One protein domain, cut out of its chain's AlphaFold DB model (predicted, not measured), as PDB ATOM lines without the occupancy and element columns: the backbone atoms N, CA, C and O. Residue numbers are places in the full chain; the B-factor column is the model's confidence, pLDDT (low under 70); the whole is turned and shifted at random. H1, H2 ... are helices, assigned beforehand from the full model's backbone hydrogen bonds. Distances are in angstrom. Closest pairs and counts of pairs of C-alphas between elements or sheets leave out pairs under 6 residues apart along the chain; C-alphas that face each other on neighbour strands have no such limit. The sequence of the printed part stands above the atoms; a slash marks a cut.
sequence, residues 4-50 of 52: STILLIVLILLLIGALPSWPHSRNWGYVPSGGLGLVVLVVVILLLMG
ATOM      1  N   SER A   4     200.113 135.371 193.062       91.81
ATOM      2  CA  SER A   4     201.348 135.990 192.572       91.81
ATOM      3  C   SER A   4     202.272 135.004 191.853       91.81
ATOM      4  O   SER A   4     202.847 135.343 190.822       91.81
ATOM      5  N   THR A   5     202.396 133.769 192.351       92.06
ATOM      6  CA  THR A   5     203.215 132.726 191.713       92.06
ATOM      7  C   THR A   5     202.617 132.286 190.378       92.06
ATOM      8  O   THR A   5     203.351 132.081 189.418       92.06
ATOM      9  N   ILE A   6     201.287 132.181 190.291       93.31
ATOM     10  CA  ILE A   6     200.590 131.797 189.054       93.31
ATOM     11  C   ILE A   6     200.792 132.868 187.976       93.31
ATOM     12  O   ILE A   6     201.159 132.543 186.848       93.31
ATOM     13  N   LEU A   7     200.620 134.145 188.329       94.12
ATOM     14  CA  LEU A   7     200.827 135.264 187.406       94.12
ATOM     15  C   LEU A   7     202.273 135.339 186.897       94.12
ATOM     16  O   LEU A   7     202.493 135.581 185.711       94.12
ATOM     17  N   LEU A   8     203.249 135.072 187.768       95.06
ATOM     18  CA  LEU A   8     204.664 135.022 187.396       95.06
ATOM     19  C   LEU A   8     204.936 133.932 186.343       95.06
ATOM     20  O   LEU A   8     205.613 134.190 185.351       95.06
ATOM     21  N   ILE A   9     204.381 132.731 186.534       94.88
ATOM     22  CA  ILE A   9     204.540 131.609 185.596       94.88
ATOM     23  C   ILE A   9     203.945 131.959 184.228       94.88
ATOM     24  O   ILE A   9     204.595 131.754 183.203       94.88
ATOM     25  N   VAL A  10     202.735 132.525 184.202       94.88
ATOM     26  CA  VAL A  10     202.071 132.936 182.955       94.88
ATOM     27  C   VAL A  10     202.894 133.994 182.216       94.88
ATOM     28  O   VAL A  10     203.095 133.878 181.009       94.88
ATOM     29  N   LEU A  11     203.426 134.989 182.932       94.44
ATOM     30  CA  LEU A  11     204.275 136.025 182.345       94.44
ATOM     31  C   LEU A  11     205.540 135.435 181.702       94.44
ATOM     32  O   LEU A  11     205.891 135.812 180.586       94.44
ATOM     33  N   ILE A  12     206.195 134.478 182.366       93.62
ATOM     34  CA  ILE A  12     207.384 133.796 181.831       93.62
ATOM     35  C   ILE A  12     207.042 133.022 180.549       93.62
ATOM     36  O   ILE A  12     207.778 133.115 179.567       93.62
ATOM     37  N   LEU A  13     205.915 132.303 180.518       90.69
ATOM     38  CA  LEU A  13     205.466 131.574 179.324       90.69
ATOM     39  C   LEU A  13     205.180 132.513 178.147       90.69
ATOM     40  O   LEU A  13     205.564 132.208 177.017       90.69
ATOM     41  N   LEU A  14     204.555 133.666 178.409       89.88
ATOM     42  CA  LEU A  14     204.305 134.683 177.386       89.88
ATOM     43  C   LEU A  14     205.606 135.264 176.829       89.88
ATOM     44  O   LEU A  14     205.721 135.426 175.619       89.88
ATOM     45  N   LEU A  15     206.602 135.528 177.678       88.31
ATOM     46  CA  LEU A  15     207.913 136.006 177.231       88.31
ATOM     47  C   LEU A  15     208.638 134.966 176.367       88.31
ATOM     48  O   LEU A  15     209.184 135.318 175.328       88.31
ATOM     49  N   ILE A  16     208.597 133.686 176.746       81.94
ATOM     50  CA  ILE A  16     209.193 132.597 175.955       81.94
ATOM     51  C   ILE A  16     208.468 132.431 174.610       81.94
ATOM     52  O   ILE A  16     209.121 132.235 173.588       81.94
ATOM     53  N   GLY A  17     207.135 132.529 174.594       77.88
ATOM     54  CA  GLY A  17     206.328 132.433 173.374       77.88
ATOM     55  C   GLY A  17     206.425 133.656 172.455       77.88
ATOM     56  O   GLY A  17     206.266 133.521 171.245       77.88
ATOM     57  N   ALA A  18     206.706 134.839 173.009       84.25
ATOM     58  CA  ALA A  18     206.892 136.079 172.253       84.25
ATOM     59  C   ALA A  18     208.289 136.200 171.622       84.25
ATOM     60  O   ALA A  18     208.487 137.016 170.721       84.25
ATOM     61  N   LEU A  19     209.261 135.401 172.071       76.94
ATOM     62  CA  LEU A  19     210.568 135.336 171.433       76.94
ATOM     63  C   LEU A  19     210.460 134.513 170.135       76.94
ATOM     64  O   LEU A  19     210.113 133.332 170.185       76.94
ATOM     65  N   PRO A  20     210.826 135.073 168.963       57.91
ATOM     66  CA  PRO A  20     210.819 134.361 167.680       57.91
ATOM     67  C   PRO A  20     211.980 133.352 167.561       57.91
ATOM     68  O   PRO A  20     212.482 133.083 166.472       57.91
ATOM     69  N   SER A  21     212.443 132.804 168.688       63.75
ATOM     70  CA  SER A  21     213.573 131.883 168.796       63.75
ATOM     71  C   SER A  21     213.186 130.421 168.593       63.75
ATOM     72  O   SER A  21     214.057 129.566 168.710       63.75
ATOM     73  N   TRP A  22     211.927 130.118 168.249       61.88
ATOM     74  CA  TRP A  22     211.545 128.796 167.753       61.88
ATOM     75  C   TRP A  22     212.250 128.588 166.414       61.88
ATOM     76  O   TRP A  22     211.847 129.199 165.414       61.88
ATOM     77  N   PRO A  23     213.312 127.763 166.357       51.84
ATOM     78  CA  PRO A  23     214.005 127.548 165.112       51.84
ATOM     79  C   PRO A  23     213.045 126.744 164.243       51.84
ATOM     80  O   PRO A  23     212.855 125.542 164.430       51.84
ATOM     81  N   HIS A  24     212.403 127.428 163.299       57.91
ATOM     82  CA  HIS A  24     211.748 126.772 162.187       57.91
ATOM     83  C   HIS A  24     212.830 125.959 161.490       57.91
ATOM     84  O   HIS A  24     213.710 126.507 160.821       57.91
ATOM     85  N   SER A  25     212.797 124.649 161.717       49.00
ATOM     86  CA  SER A  25     213.666 123.701 161.047       49.00
ATOM     87  C   SER A  25     213.411 123.822 159.547       49.00
ATOM     88  O   SER A  25     212.443 123.285 159.009       49.00
ATOM     89  N   ARG A  26     214.309 124.531 158.860       55.38
ATOM     90  CA  ARG A  26     214.415 124.623 157.395       55.38
ATOM     91  C   ARG A  26     214.799 123.279 156.745       55.38
ATOM     92  O   ARG A  26     215.378 123.276 155.669       55.38
ATOM     93  N   ASN A  27     214.501 122.148 157.392       53.47
ATOM     94  CA  ASN A  27     214.807 120.803 156.913       53.47
ATOM     95  C   ASN A  27     213.619 119.822 157.003       53.47
ATOM     96  O   ASN A  27     213.812 118.621 156.840       53.47
ATOM     97  N   TRP A  28     212.379 120.289 157.208       53.56
ATOM     98  CA  TRP A  28     211.173 119.459 157.006       53.56
ATOM     99  C   TRP A  28     210.826 119.356 155.520       53.56
ATOM    100  O   TRP A  28     209.695 119.624 155.117       53.56
ATOM    101  N   GLY A  29     211.817 119.023 154.691       51.38
ATOM    102  CA  GLY A  29     211.626 118.794 153.269       51.38
ATOM    103  C   GLY A  29     210.465 117.836 153.053       51.38
ATOM    104  O   GLY A  29     210.610 116.663 153.341       51.38
ATOM    105  N   TYR A  30     209.319 118.376 152.637       55.09
ATOM    106  CA  TYR A  30     208.206 117.796 151.882       55.09
ATOM    107  C   TYR A  30     207.743 116.331 152.090       55.09
ATOM    108  O   TYR A  30     206.851 115.903 151.368       55.09
ATOM    109  N   VAL A  31     208.242 115.569 153.068       54.00
ATOM    110  CA  VAL A  31     207.848 114.194 153.422       54.00
ATOM    111  C   VAL A  31     208.308 113.908 154.871       54.00
ATOM    112  O   VAL A  31     209.313 113.239 155.090       54.00
ATOM    113  N   PRO A  32     207.656 114.481 155.904       52.41
ATOM    114  CA  PRO A  32     207.000 113.561 156.847       52.41
ATOM    115  C   PRO A  32     205.664 114.063 157.431       52.41
ATOM    116  O   PRO A  32     204.969 113.301 158.096       52.41
ATOM    117  N   SER A  33     205.244 115.305 157.165       55.56
ATOM    118  CA  SER A  33     203.949 115.847 157.625       55.56
ATOM    119  C   SER A  33     202.796 115.609 156.643       55.56
ATOM    120  O   SER A  33     201.635 115.583 157.049       55.56
ATOM    121  N   GLY A  34     203.097 115.369 155.361       57.47
ATOM    122  CA  GLY A  34     202.087 115.076 154.340       57.47
ATOM    123  C   GLY A  34     201.368 113.744 154.565       57.47
ATOM    124  O   GLY A  34     200.179 113.654 154.295       57.47
ATOM    125  N   GLY A  35     202.045 112.732 155.121       70.62
ATOM    126  CA  GLY A  35     201.441 111.425 155.401       70.62
ATOM    127  C   GLY A  35     200.360 111.503 156.478       70.62
ATOM    128  O   GLY A  35     199.224 111.113 156.237       70.62
ATOM    129  N   LEU A  36     200.682 112.073 157.644       73.94
ATOM    130  CA  LEU A  36     199.701 112.250 158.718       73.94
ATOM    131  C   LEU A  36     198.594 113.234 158.324       73.94
ATOM    132  O   LEU A  36     197.429 112.957 158.588       73.94
ATOM    133  N   GLY A  37     198.928 114.337 157.645       79.06
ATOM    134  CA  GLY A  37     197.923 115.273 157.134       79.06
ATOM    135  C   GLY A  37     196.957 114.617 156.142       79.06
ATOM    136  O   GLY A  37     195.750 114.816 156.237       79.06
ATOM    137  N   LEU A  38     197.469 113.776 155.239       81.19
ATOM    138  CA  LEU A  38     196.660 113.030 154.277       81.19
ATOM    139  C   LEU A  38     195.808 111.961 154.969       81.19
ATOM    140  O   LEU A  38     194.632 111.839 154.647       81.19
ATOM    141  N   VAL A  39     196.352 111.236 155.951       86.75
ATOM    142  CA  VAL A  39     195.575 110.264 156.741       86.75
ATOM    143  C   VAL A  39     194.435 110.960 157.483       86.75
ATOM    144  O   VAL A  39     193.296 110.507 157.403       86.75
ATOM    145  N   VAL A  40     194.706 112.086 158.150       87.06
ATOM    146  CA  VAL A  40     193.672 112.873 158.841       87.06
ATOM    147  C   VAL A  40     192.618 113.372 157.850       87.06
ATOM    148  O   VAL A  40     191.427 113.252 158.121       87.06
ATOM    149  N   LEU A  41     193.027 113.858 156.675       88.00
ATOM    150  CA  LEU A  41     192.104 114.293 155.625       88.00
ATOM    151  C   LEU A  41     191.201 113.145 155.138       88.00
ATOM    152  O   LEU A  41     189.992 113.329 155.013       88.00
ATOM    153  N   VAL A  42     191.765 111.956 154.907       91.44
ATOM    154  CA  VAL A  42     191.013 110.759 154.495       91.44
ATOM    155  C   VAL A  42     190.004 110.349 155.567       91.44
ATOM    156  O   VAL A  42     188.846 110.098 155.242       91.44
ATOM    157  N   VAL A  43     190.405 110.330 156.841       92.06
ATOM    158  CA  VAL A  43     189.505 110.006 157.961       92.06
ATOM    159  C   VAL A  43     188.344 110.997 158.039       92.06
ATOM    160  O   VAL A  43     187.197 110.582 158.182       92.06
ATOM    161  N   VAL A  44     188.615 112.295 157.881       93.19
ATOM    162  CA  VAL A  44     187.575 113.332 157.880       93.19
ATOM    163  C   VAL A  44     186.597 113.142 156.718       93.19
ATOM    164  O   VAL A  44     185.388 113.215 156.927       93.19
ATOM    165  N   ILE A  45     187.084 112.844 155.511       95.12
ATOM    166  CA  ILE A  45     186.223 112.582 154.346       95.12
ATOM    167  C   ILE A  45     185.327 111.364 154.595       95.12
ATOM    168  O   ILE A  45     184.123 111.419 154.350       95.12
ATOM    169  N   LEU A  46     185.896 110.274 155.105       93.56
ATOM    170  CA  LEU A  46     185.146 109.050 155.370       93.56
ATOM    171  C   LEU A  46     184.091 109.240 156.475       93.56
ATOM    172  O   LEU A  46     182.983 108.723 156.332       93.56
ATOM    173  N   LEU A  47     184.400 110.025 157.513       92.69
ATOM    174  CA  LEU A  47     183.461 110.402 158.574       92.69
ATOM    175  C   LEU A  47     182.303 111.256 158.033       92.69
ATOM    176  O   LEU A  47     181.145 111.004 158.354       92.69
ATOM    177  N   LEU A  48     182.583 112.218 157.148       91.00
ATOM    178  CA  LEU A  48     181.542 113.034 156.505       91.00
ATOM    179  C   LEU A  48     180.665 112.225 155.538       91.00
ATOM    180  O   LEU A  48     179.484 112.522 155.377       91.00
ATOM    181  N   MET A  49     181.226 111.192 154.908       93.69
ATOM    182  CA  MET A  49     180.483 110.258 154.058       93.69
ATOM    183  C   MET A  49     179.749 109.162 154.855       93.69
ATOM    184  O   MET A  49     179.095 108.321 154.233       93.69
ATOM    185  N   GLY A  50     179.867 109.129 156.191       90.62
ATOM    186  CA  GLY A  50     179.265 108.102 157.053       90.62
ATOM    187  C   GLY A  50     179.770 106.685 156.762       90.62
ATOM    188  O   GLY A  50     179.032 105.711 156.907       90.62
TER     189      GLY A  50
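Overview. This is residues 4 to 50 of the 52 residues of the protein "DUF3309 domain-containing protein" of Variovorax paradoxus (UniProt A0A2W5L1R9). The model is a wide, open V: two separate helices, H1 and H2, are its arms, and an unnamed stretch, residues 19 to 32, makes its base. No core forms, and the space between the arms is empty. The printed part has 47 residues with two named helices, H1 then H2, and no named strand; its class is all helix. It is extended, with a radius of gyration of the C-alphas of 18.8 A, and flat, spanning 50 by 31 by 11 A.

Arrangement. H1, residues 4 to 18, and H2, residues 33 to 48, are apart, with no C-alpha of the one within 8 A of the other. In both helices every O i to N i+4 pair is within hydrogen-bond range. Residues 4 to 50 stand free: no C-alphas 8 or more residues apart along the chain come within 10 A.

Along the chain. H1 runs 21.1 A from C-alpha 4 at (201.348, 135.990, 192.572) to C-alpha 18 at (206.892, 136.079, 172.253). H2 runs 22.6 A and ends with C-alpha 48 at (181.542, 113.034, 156.505).

Size, cuts and confidence. The C-alphas farthest apart, of Ser 4 and Met 49, are 50.8 A apart. The printed part has no cut. The link from H1 to H2, 14 residues, is long. Residues 20 to 34 have pLDDT under 70; the mean of the printed part is 78.0.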